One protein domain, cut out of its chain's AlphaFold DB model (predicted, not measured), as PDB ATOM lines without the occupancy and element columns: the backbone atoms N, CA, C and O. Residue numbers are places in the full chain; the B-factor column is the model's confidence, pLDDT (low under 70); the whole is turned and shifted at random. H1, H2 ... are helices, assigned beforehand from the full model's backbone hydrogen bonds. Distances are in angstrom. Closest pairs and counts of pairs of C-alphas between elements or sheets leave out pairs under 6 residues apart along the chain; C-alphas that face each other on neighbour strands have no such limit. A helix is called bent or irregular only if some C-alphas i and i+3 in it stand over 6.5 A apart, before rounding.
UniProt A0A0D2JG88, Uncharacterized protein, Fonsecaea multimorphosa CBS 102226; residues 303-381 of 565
ATOM      1  N   ILE A 303     -39.447 174.418   6.793       85.94
ATOM      2  CA  ILE A 303     -38.824 173.448   7.716       85.94
ATOM      3  C   ILE A 303     -39.603 172.127   7.815       85.94
ATOM      4  O   ILE A 303     -39.022 171.074   8.075       85.94
ATOM      5  N   HIS A 304     -40.913 172.169   7.564       87.81
ATOM      6  CA  HIS A 304     -41.790 171.000   7.616       87.81
ATOM      7  C   HIS A 304     -41.789 170.188   6.318       87.81
ATOM      8  O   HIS A 304     -42.450 169.151   6.244       87.81
ATOM      9  N   GLU A 305     -41.052 170.635   5.299       92.31
ATOM     10  CA  GLU A 305     -41.047 169.961   4.014       92.31
ATOM     11  C   GLU A 305     -40.273 168.647   4.041       92.31
ATOM     12  O   GLU A 305     -39.219 168.496   4.661       92.31
ATOM     13  N   THR A 306     -40.842 167.682   3.323       90.06
ATOM     14  CA  THR A 306     -40.426 166.281   3.288       90.06
ATOM     15  C   THR A 306     -39.238 166.001   2.384       90.06
ATOM     16  O   THR A 306     -38.801 164.859   2.379       90.06
ATOM     17  N   SER A 307     -38.764 166.988   1.611       93.19
ATOM     18  CA  SER A 307     -37.596 166.895   0.731       93.19
ATOM     19  C   SER A 307     -36.857 168.225   0.621       93.19
ATOM     20  O   SER A 307     -37.466 169.290   0.742       93.19
ATOM     21  N   PHE A 308     -35.546 168.174   0.359       94.06
ATOM     22  CA  PHE A 308     -34.735 169.375   0.114       94.06
ATOM     23  C   PHE A 308     -35.288 170.205  -1.051       94.06
ATOM     24  O   PHE A 308     -35.425 171.419  -0.925       94.06
ATOM     25  N   SER A 309     -35.676 169.550  -2.150       94.25
ATOM     26  CA  SER A 309     -36.298 170.209  -3.303       94.25
ATOM     27  C   SER A 309     -37.560 170.987  -2.912       94.25
ATOM     28  O   SER A 309     -37.657 172.182  -3.195       94.25
ATOM     29  N   ARG A 310     -38.501 170.357  -2.184       93.56
ATOM     30  CA  ARG A 310     -39.732 171.034  -1.730       93.56
ATOM     31  C   ARG A 310     -39.433 172.138  -0.721       93.56
ATOM     32  O   ARG A 310     -40.029 173.205  -0.824       93.56
ATOM     33  N   ARG A 311     -38.474 171.935   0.192       93.81
ATOM     34  CA  ARG A 311     -38.010 172.974   1.130       93.81
ATOM     35  C   ARG A 311     -37.494 174.200   0.384       93.81
ATOM     36  O   ARG A 311     -37.926 175.313   0.677       93.81
ATOM     37  N   LEU A 312     -36.622 173.989  -0.599       94.44
ATOM     38  CA  LEU A 312     -36.064 175.041  -1.441       94.44
ATOM     39  C   LEU A 312     -37.158 175.753  -2.248       94.44
ATOM     40  O   LEU A 312     -37.188 176.982  -2.303       94.44
ATOM     41  N   HIS A 313     -38.088 174.996  -2.833       94.44
ATOM     42  CA  HIS A 313     -39.213 175.551  -3.585       94.44
ATOM     43  C   HIS A 313     -40.116 176.409  -2.692       94.44
ATOM     44  O   HIS A 313     -40.377 177.566  -3.023       94.44
ATOM     45  N   ARG A 314     -40.531 175.899  -1.526       94.56
ATOM     46  CA  ARG A 314     -41.369 176.648  -0.580       94.56
ATOM     47  C   ARG A 314     -40.671 177.899  -0.063       94.56
ATOM     48  O   ARG A 314     -41.288 178.959  -0.066       94.56
ATOM     49  N   ALA A 315     -39.388 177.811   0.293       93.88
ATOM     50  CA  ALA A 315     -38.603 178.972   0.715       93.88
ATOM     51  C   ALA A 315     -38.577 180.071  -0.365       93.88
ATOM     52  O   ALA A 315     -38.763 181.252  -0.055       93.88
ATOM     53  N   CYS A 316     -38.455 179.693  -1.643       94.31
ATOM     54  CA  CYS A 316     -38.544 180.635  -2.758       94.31
ATOM     55  C   CYS A 316     -39.926 181.290  -2.874       94.31
ATOM     56  O   CYS A 316     -40.005 182.504  -3.073       94.31
ATOM     57  N   ILE A 317     -41.011 180.526  -2.717       94.19
ATOM     58  CA  ILE A 317     -42.381 181.064  -2.769       94.19
ATOM     59  C   ILE A 317     -42.626 182.023  -1.596       94.19
ATOM     60  O   ILE A 317     -43.163 183.113  -1.794       94.19
ATOM     61  N   GLU A 318     -42.190 181.675  -0.384       93.62
ATOM     62  CA  GLU A 318     -42.292 182.541   0.797       93.62
ATOM     63  C   GLU A 318     -41.496 183.833   0.626       93.62
ATOM     64  O   GLU A 318     -41.962 184.914   0.994       93.62
ATOM     65  N   HIS A 319     -40.292 183.740   0.062       92.81
ATOM     66  CA  HIS A 319     -39.480 184.906  -0.260       92.81
ATOM     67  C   HIS A 319     -40.168 185.796  -1.303       92.81
ATOM     68  O   HIS A 319     -40.276 187.003  -1.093       92.81
ATOM     69  N   CYS A 320     -40.725 185.208  -2.366       92.25
ATOM     70  CA  CYS A 320     -41.503 185.940  -3.367       92.25
ATOM     71  C   CYS A 320     -42.728 186.624  -2.749       92.25
ATOM     72  O   CYS A 320     -42.952 187.809  -2.986       92.25
ATOM     73  N   TYR A 321     -43.501 185.916  -1.922       93.69
ATOM     74  CA  TYR A 321     -44.671 186.479  -1.251       93.69
ATOM     75  C   TYR A 321     -44.298 187.653  -0.342       93.69
ATOM     76  O   TYR A 321     -44.983 188.678  -0.356       93.69
ATOM     77  N   ARG A 322     -43.188 187.537   0.402       92.50
ATOM     78  CA  ARG A 322     -42.644 188.635   1.211       92.50
ATOM     79  C   ARG A 322     -42.303 189.835   0.337       92.50
ATOM     80  O   ARG A 322     -42.861 190.896   0.584       92.50
ATOM     81  N   LEU A 323     -41.500 189.651  -0.715       92.50
ATOM     82  CA  LEU A 323     -41.126 190.718  -1.654       92.50
ATOM     83  C   LEU A 323     -42.343 191.418  -2.280       92.50
ATOM     84  O   LEU A 323     -42.316 192.629  -2.473       92.50
ATOM     85  N   LEU A 324     -43.404 190.668  -2.594       93.00
ATOM     86  CA  LEU A 324     -44.647 191.190  -3.176       93.00
ATOM     87  C   LEU A 324     -45.556 191.890  -2.155       93.00
ATOM     88  O   LEU A 324     -46.448 192.645  -2.549       93.00
ATOM     89  N   SER A 325     -45.399 191.600  -0.862       93.88
ATOM     90  CA  SER A 325     -46.258 192.120   0.211       93.88
ATOM     91  C   SER A 325     -45.635 193.304   0.947       93.88
ATOM     92  O   SER A 325     -46.356 194.118   1.522       93.88
ATOM     93  N   SER A 326     -44.310 193.444   0.932       92.62
ATOM     94  CA  SER A 326     -43.635 194.599   1.518       92.62
ATOM     95  C   SER A 326     -43.758 195.830   0.617       92.62
ATOM     96  O   SER A 326     -43.206 195.900  -0.476       92.62
ATOM     97  N   HIS A 327     -44.447 196.849   1.130       81.12
ATOM     98  CA  HIS A 327     -44.650 198.151   0.482       81.12
ATOM     99  C   HIS A 327     -43.345 198.920   0.217       81.12
ATOM    100  O   HIS A 327     -43.316 199.798  -0.637       81.12
ATOM    101  N   ASN A 328     -42.268 198.594   0.941       86.56
ATOM    102  CA  ASN A 328     -40.971 199.262   0.834       86.56
ATOM    103  C   ASN A 328     -39.939 198.467   0.014       86.56
ATOM    104  O   ASN A 328     -38.749 198.783   0.032       86.56
ATOM    105  N   THR A 329     -40.345 197.399  -0.680       84.19
ATOM    106  CA  THR A 329     -39.385 196.657  -1.503       84.19
ATOM    107  C   THR A 329     -38.952 197.508  -2.679       84.19
ATOM    108  O   THR A 329     -39.763 198.004  -3.462       84.19
ATOM    109  N   ARG A 330     -37.635 197.646  -2.831       84.12
ATOM    110  CA  ARG A 330     -37.036 198.376  -3.941       84.12
ATOM    111  C   ARG A 330     -37.504 197.736  -5.248       84.12
ATOM    112  O   ARG A 330     -37.232 196.562  -5.492       84.12
ATOM    113  N   GLY A 331     -38.161 198.505  -6.118       87.44
ATOM    114  CA  GLY A 331     -38.695 197.987  -7.386       87.44
ATOM    115  C   GLY A 331     -37.650 197.260  -8.246       87.44
ATOM    116  O   GLY A 331     -37.985 196.333  -8.975       87.44
ATOM    117  N   THR A 332     -36.364 197.598  -8.102       86.19
ATOM    118  CA  THR A 332     -35.256 196.892  -8.764       86.19
ATOM    119  C   THR A 332     -35.096 195.441  -8.312       86.19
ATOM    120  O   THR A 332     -34.732 194.602  -9.125       86.19
ATOM    121  N   GLU A 333     -35.345 195.132  -7.039       85.81
ATOM    122  CA  GLU A 333     -35.249 193.769  -6.502       85.81
ATOM    123  C   GLU A 333     -36.420 192.915  -6.988       85.81
ATOM    124  O   GLU A 333     -36.211 191.820  -7.507       85.81
ATOM    125  N   VAL A 334     -37.635 193.474  -6.955       89.31
ATOM    126  CA  VAL A 334     -38.835 192.856  -7.539       89.31
ATOM    127  C   VAL A 334     -38.625 192.574  -9.028       89.31
ATOM    128  O   VAL A 334     -38.867 191.462  -9.489       89.31
ATOM    129  N   LEU A 335     -38.110 193.545  -9.788       86.62
ATOM    130  CA  LEU A 335     -37.826 193.370 -11.213       86.62
ATOM    131  C   LEU A 335     -36.672 192.402 -11.481       86.62
ATOM    132  O   LEU A 335     -36.673 191.766 -12.527       86.62
ATOM    133  N   ARG A 336     -35.692 192.272 -10.580       84.88
ATOM    134  CA  ARG A 336     -34.596 191.302 -10.728       84.88
ATOM    135  C   ARG A 336     -35.102 189.874 -10.541       84.88
ATOM    136  O   ARG A 336     -34.797 189.012 -11.356       84.88
ATOM    137  N   THR A 337     -35.876 189.637  -9.486       84.62
ATOM    138  CA  THR A 337     -36.319 188.292  -9.091       84.62
ATOM    139  C   THR A 337     -37.560 187.843  -9.872       84.62
ATOM    140  O   THR A 337     -37.685 186.671 -10.226       84.62
ATOM    141  N   LEU A 338     -38.469 188.775 -10.194       87.25
ATOM    142  CA  LEU A 338     -39.801 188.494 -10.750       87.25
ATOM    143  C   LEU A 338     -40.010 189.045 -12.170       87.25
ATOM    144  O   LEU A 338     -41.153 189.157 -12.614       87.25
ATOM    145  N   LYS A 339     -38.936 189.344 -12.920       85.19
ATOM    146  CA  LYS A 339     -39.030 189.883 -14.292       85.19
ATOM    147  C   LYS A 339     -39.959 189.070 -15.197       85.19
ATOM    148  O   LYS A 339     -40.832 189.632 -15.852       85.19
ATOM    149  N   PHE A 340     -39.748 187.753 -15.251       82.38
ATOM    150  CA  PHE A 340     -40.506 186.868 -16.138       82.38
ATOM    151  C   PHE A 340     -41.935 186.611 -15.645       82.38
ATOM    152  O   PHE A 340     -42.847 186.743 -16.457       82.38
ATOM    153  N   PRO A 341     -42.177 186.327 -14.348       79.94
ATOM    154  CA  PRO A 341     -43.534 186.185 -13.830       79.94
ATOM    155  C   PRO A 341     -44.384 187.441 -14.020       79.94
ATOM    156  O   PRO A 341     -45.546 187.331 -14.392       79.94
ATOM    157  N   LEU A 342     -43.813 188.635 -13.830       82.50
ATOM    158  CA  LEU A 342     -44.534 189.889 -14.069       82.50
ATOM    159  C   LEU A 342     -44.903 190.065 -15.544       82.50
ATOM    160  O   LEU A 342     -46.014 190.491 -15.847       82.50
ATOM    161  N   ALA A 343     -44.003 189.692 -16.457       80.31
ATOM    162  CA  ALA A 343     -44.288 189.716 -17.889       80.31
ATOM    163  C   ALA A 343     -45.365 188.694 -18.298       80.31
ATOM    164  O   ALA A 343     -46.097 188.940 -19.252       80.31
ATOM    165  N   ALA A 344     -45.462 187.561 -17.594       80.50
ATOM    166  CA  ALA A 344     -46.427 186.503 -17.888       80.50
ATOM    167  C   ALA A 344     -47.823 186.770 -17.295       80.50
ATOM    168  O   ALA A 344     -48.821 186.525 -17.967       80.50
ATOM    169  N   HIS A 345     -47.896 187.265 -16.056       79.06
ATOM    170  CA  HIS A 345     -49.145 187.348 -15.281       79.06
ATOM    171  C   HIS A 345     -49.721 188.764 -15.173       79.06
ATOM    172  O   HIS A 345     -50.832 188.947 -14.684       79.06
ATOM    173  N   GLY A 346     -48.990 189.778 -15.639       76.12
ATOM    174  CA  GLY A 346     -49.495 191.136 -15.861       76.12
ATOM    175  C   GLY A 346     -49.703 192.004 -14.615       76.12
ATOM    176  O   GLY A 346     -49.646 193.225 -14.738       76.12
ATOM    177  N   SER A 347     -49.892 191.435 -13.416       90.75
ATOM    178  CA  SER A 347     -50.041 192.218 -12.178       90.75
ATOM    179  C   SER A 347     -49.334 191.612 -10.961       90.75
ATOM    180  O   SER A 347     -49.207 190.397 -10.812       90.75
ATOM    181  N   VAL A 348     -48.883 192.493 -10.062       91.62
ATOM    182  CA  VAL A 348     -48.269 192.143  -8.767       91.62
ATOM    183  C   VAL A 348     -49.279 191.445  -7.852       91.62
ATOM    184  O   VAL A 348     -48.919 190.506  -7.144       91.62
ATOM    185  N   ASP A 349     -50.543 191.872  -7.883       92.69
ATOM    186  CA  ASP A 349     -51.601 191.309  -7.041       92.69
ATOM    187  C   ASP A 349     -51.929 189.864  -7.424       92.69
ATOM    188  O   ASP A 349     -52.109 189.024  -6.543       92.69
ATOM    189  N   GLU A 350     -51.916 189.548  -8.721       90.75
ATOM    190  CA  GLU A 350     -52.106 188.183  -9.216       90.75
ATOM    191  C   GLU A 350     -50.958 187.261  -8.783       90.75
ATOM    192  O   GLU A 350     -51.198 186.163  -8.275       90.75
ATOM    193  N   LEU A 351     -49.705 187.726  -8.881       90.94
ATOM    194  CA  LEU A 351     -48.554 186.984  -8.351       90.94
ATOM    195  C   LEU A 351     -48.671 186.764  -6.841       90.94
ATOM    196  O   LEU A 351     -48.386 185.674  -6.347       90.94
ATOM    197  N   ARG A 352     -49.108 187.788  -6.096       93.44
ATOM    198  CA  ARG A 352     -49.290 187.700  -4.642       93.44
ATOM    199  C   ARG A 352     -50.377 186.687  -4.290       93.44
ATOM    200  O   ARG A 352     -50.189 185.894  -3.366       93.44
ATOM    201  N   ARG A 353     -51.493 186.692  -5.027       94.12
ATOM    202  CA  ARG A 353     -52.597 185.737  -4.878       94.12
ATOM    203  C   ARG A 353     -52.114 184.302  -5.102       94.12
ATOM    204  O   ARG A 353     -52.381 183.453  -4.258       94.12
ATOM    205  N   ARG A 354     -51.350 184.049  -6.168       91.06
ATOM    206  CA  ARG A 354     -50.803 182.716  -6.483       91.06
ATOM    207  C   ARG A 354     -49.767 182.239  -5.484       91.06
ATOM    208  O   ARG A 354     -49.840 181.105  -5.032       91.06
ATOM    209  N   ALA A 355     -48.837 183.107  -5.087       92.56
ATOM    210  CA  ALA A 355     -47.872 182.759  -4.054       92.56
ATOM    211  C   ALA A 355     -48.599 182.371  -2.754       92.56
ATOM    212  O   ALA A 355     -48.272 181.354  -2.155       92.56
ATOM    213  N   LYS A 356     -49.652 183.106  -2.364       93.56
ATOM    214  CA  LYS A 356     -50.495 182.742  -1.213       93.56
ATOM    215  C   LYS A 356     -51.176 181.382  -1.396       93.56
ATOM    216  O   LYS A 356     -51.195 180.595  -0.460       93.56
ATOM    217  N   GLU A 357     -51.718 181.105  -2.577       93.38
ATOM    218  CA  GLU A 357     -52.354 179.825  -2.901       93.38
ATOM    219  C   GLU A 357     -51.374 178.648  -2.790       93.38
ATOM    220  O   GLU A 357     -51.685 177.653  -2.142       93.38
ATOM    221  N   LEU A 358     -50.163 178.789  -3.336       92.69
ATOM    222  CA  LEU A 358     -49.107 177.780  -3.226       92.69
ATOM    223  C   LEU A 358     -48.651 177.575  -1.773       92.69
ATOM    224  O   LEU A 358     -48.405 176.444  -1.363       92.69
ATOM    225  N   LEU A 359     -48.576 178.642  -0.972       93.44
ATOM    226  CA  LEU A 359     -48.211 178.542   0.447       93.44
ATOM    227  C   LEU A 359     -49.274 177.850   1.302       93.44
ATOM    228  O   LEU A 359     -48.928 177.249   2.318       93.44
ATOM    229  N   LEU A 360     -50.546 177.906   0.898       93.62
ATOM    230  CA  LEU A 360     -51.638 177.197   1.570       93.62
ATOM    231  C   LEU A 360     -51.623 175.683   1.303       93.62
ATOM    232  O   LEU A 360     -52.328 174.944   1.990       93.62
ATOM    233  N   ARG A 361     -50.824 175.206   0.338       93.56
ATOM    234  CA  ARG A 361     -50.718 173.778   0.015       93.56
ATOM    235  C   ARG A 361     -49.974 173.010   1.102       93.56
ATOM    236  O   ARG A 361     -48.963 173.477   1.633       93.56
ATOM    237  N   GLY A 362     -50.448 171.804   1.404       93.25
ATOM    238  CA  GLY A 362     -49.838 170.899   2.384       93.25
ATOM    239  C   GLY A 362     -48.457 170.366   1.976       93.25
ATOM    240  O   GLY A 362     -47.934 170.662   0.899       93.25
ATOM    241  N   THR A 363     -47.846 169.549   2.838       92.38
ATOM    242  CA  THR A 363     -46.562 168.859   2.577       92.38
ATOM    243  C   THR A 363     -46.698 167.670   1.610       92.38
ATOM    244  O   THR A 363     -45.720 167.061   1.195       92.38
ATOM    245  N   ASP A 364     -47.923 167.288   1.293       91.31
ATOM    246  CA  ASP A 364     -48.308 166.202   0.392       91.31
ATOM    247  C   ASP A 364     -48.740 166.712  -0.990       91.31
ATOM    248  O   ASP A 364     -48.763 165.957  -1.958       91.31
ATOM    249  N   GLN A 365     -49.041 168.005  -1.096       93.00
ATOM    250  CA  GLN A 365     -49.513 168.635  -2.321       93.00
ATOM    251  C   GLN A 365     -48.355 169.162  -3.175       93.00
ATOM    252  O   GLN A 365     -47.314 169.595  -2.665       93.00
ATOM    253  N   SER A 366     -48.543 169.154  -4.494       91.81
ATOM    254  CA  SER A 366     -47.565 169.711  -5.426       91.81
ATOM    255  C   SER A 366     -47.475 171.230  -5.285       91.81
ATOM    256  O   SER A 366     -48.489 171.922  -5.202       91.81
ATOM    257  N   LEU A 367     -46.248 171.754  -5.287       92.44
ATOM    258  CA  LEU A 367     -45.972 173.194  -5.324       92.44
ATOM    259  C   LEU A 367     -45.863 173.731  -6.760       92.44
ATOM    260  O   LEU A 367     -45.563 174.907  -6.963       92.44
ATOM    261  N   TYR A 368     -46.083 172.880  -7.761       89.25
ATOM    262  CA  TYR A 368     -45.991 173.239  -9.165       89.25
ATOM    263  C   TYR A 368     -47.343 173.702  -9.706       89.25
ATOM    264  O   TYR A 368     -48.239 172.902  -9.948       89.25
ATOM    265  N   TYR A 369     -47.466 175.007  -9.954       82.88
ATOM    266  CA  TYR A 369     -48.717 175.622 -10.416       82.88
ATOM    267  C   TYR A 369     -49.227 175.060 -11.758       82.88
ATOM    268  O   TYR A 369     -50.425 175.053 -12.024       82.88
ATOM    269  N   TRP A 370     -48.336 174.588 -12.637       78.31
ATOM    270  CA  TRP A 370     -48.743 174.086 -13.955       78.31
ATOM    271  C   TRP A 370     -49.384 172.702 -13.923       78.31
ATOM    272  O   TRP A 370     -49.961 172.313 -14.931       78.31
ATOM    273  N   GLU A 371     -49.271 171.941 -12.836       78.25
ATOM    274  CA  GLU A 371     -49.876 170.603 -12.783       78.25
ATOM    275  C   GLU A 371     -51.395 170.699 -12.708       78.25
ATOM    276  O   GLU A 371     -52.083 170.030 -13.476       78.25
ATOM    277  N   ASP A 372     -51.903 171.646 -11.920       73.06
ATOM    278  CA  ASP A 372     -53.337 171.937 -11.880       73.06
ATOM    279  C   ASP A 372     -53.813 172.521 -13.216       73.06
ATOM    280  O   ASP A 372     -54.872 172.155 -13.716       73.06
ATOM    281  N   TRP A 373     -52.988 173.356 -13.860       75.56
ATOM    282  CA  TRP A 373     -53.301 173.888 -15.188       75.56
ATOM    283  C   TRP A 373     -53.347 172.800 -16.268       75.56
ATOM    284  O   TRP A 373     -54.189 172.860 -17.158       75.56
ATOM    285  N   GLU A 374     -52.439 171.820 -16.239       75.88
ATOM    286  CA  GLU A 374     -52.455 170.703 -17.187       75.88
ATOM    287  C   GLU A 374     -53.694 169.832 -17.001       75.88
ATOM    288  O   GLU A 374     -54.248 169.375 -18.001       75.88
ATOM    289  N   ASP A 375     -54.139 169.623 -15.766       78.06
ATOM    290  CA  ASP A 375     -55.354 168.867 -15.474       78.06
ATOM    291  C   ASP A 375     -56.612 169.640 -15.898       78.06
ATOM    292  O   ASP A 375     -57.456 169.075 -16.596       78.06
ATOM    293  N   GLU A 376     -56.687 170.946 -15.617       78.62
ATOM    294  CA  GLU A 376     -57.757 171.829 -16.104       78.62
ATOM    295  C   GLU A 376     -57.808 171.879 -17.635       78.62
ATOM    296  O   GLU A 376     -58.877 171.752 -18.229       78.62
ATOM    297  N   ASN A 377     -56.660 172.006 -18.306       75.62
ATOM    298  CA  ASN A 377     -56.618 172.018 -19.766       75.62
ATOM    299  C   ASN A 377     -56.883 170.647 -20.378       75.62
ATOM    300  O   ASN A 377     -57.407 170.577 -21.488       75.62
ATOM    301  N   ARG A 378     -56.507 169.556 -19.707       80.62
ATOM    302  CA  ARG A 378     -56.843 168.203 -20.161       80.62
ATOM    303  C   ARG A 378     -58.350 167.984 -20.079       80.62
ATOM    304  O   ARG A 378     -58.904 167.358 -20.980       80.62
ATOM    305  N   GLU A 379     -59.001 168.542 -19.064       82.44
ATOM    306  CA  GLU A 379     -60.455 168.506 -18.930       82.44
ATOM    307  C   GLU A 379     -61.142 169.429 -19.950       82.44
ATOM    308  O   GLU A 379     -62.002 168.977 -20.702       82.44
ATOM    309  N   ALA A 380     -60.666 170.663 -20.130       79.69
ATOM    310  CA  ALA A 380     -61.166 171.569 -21.170       79.69
ATOM    311  C   ALA A 380     -60.949 171.022 -22.597       79.69
ATOM    312  O   ALA A 380     -61.781 171.215 -23.485       79.69
ATOM    313  N   ALA A 381     -59.851 170.294 -22.831       81.19
ATOM    314  CA  ALA A 381     -59.593 169.603 -24.091       81.19
ATOM    315  C   ALA A 381     -60.554 168.426 -24.314       81.19
ATOM    316  O   ALA A 381     -60.946 168.185 -25.457       81.19
TER     317      ALA A 381
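AT A GLANCE: This is residues 303 to 381 of the 565 residues of an uncharacterized protein of Fonsecaea multimorphosa CBS 102226 (UniProt A0A0D2JG88). H1, the longest helix, and H3 lie side by side, running opposite ways; H2 crosses the end where H1 ends and H3 begins, and residues 370 to 381 of H4 stick out as an arm. The 79 printed residues hold four named helices, H1 to H4 in order, and no named strand: all helix. The whole is only just compact, close to loose (radius of gyration of the C-alphas 13.8 A), and flat, spanning 39 by 34 by 17 A.

IN THESE COORDINATES: H1, residues 308 to 325, runs 25.5 A from C-alpha 308 at (-34.735, 169.375, 0.114). H3, residues 348 to 359, spans 16.4 A. H2, residues 331 to 345, spans 16.9 A and is irregular: C-alphas 337 and 340 are 8.3 A apart. H4, residues 369 to 381, spans 18.5 A, ending at C-alpha 381 (-59.593, 169.603, -24.091).

HOW THE PARTS SIT: H1 touches H3 at a shallow tilt of 34 degrees, only just short of steep; their closest C-alphas, Tyr 321 and Ala 355, are 5.7 A apart. H1, with residues 320 to 324 alone, only just touches H2, with 3 pairs of C-alphas within 8 A, the closest Leu 323 and Val 334 at 6.7 A. H2 and H3 touch only at the corner, closest at the C-alphas of Leu 342 and Val 348, 6.9 A. H4 is close to H3 but not clearly touching, and apart from H1 and H2. Every O i to N i+4 pair is within hydrogen-bond range in H1 and H3, 9 of 11 in H2 and 8 of 9 in H4.

THE WHOLE: The C-alphas farthest apart, Asn 328 and Ala 381, are 43.0 A apart. The printed part has no cut, no link is long, and no printed residue is under 70 in pLDDT.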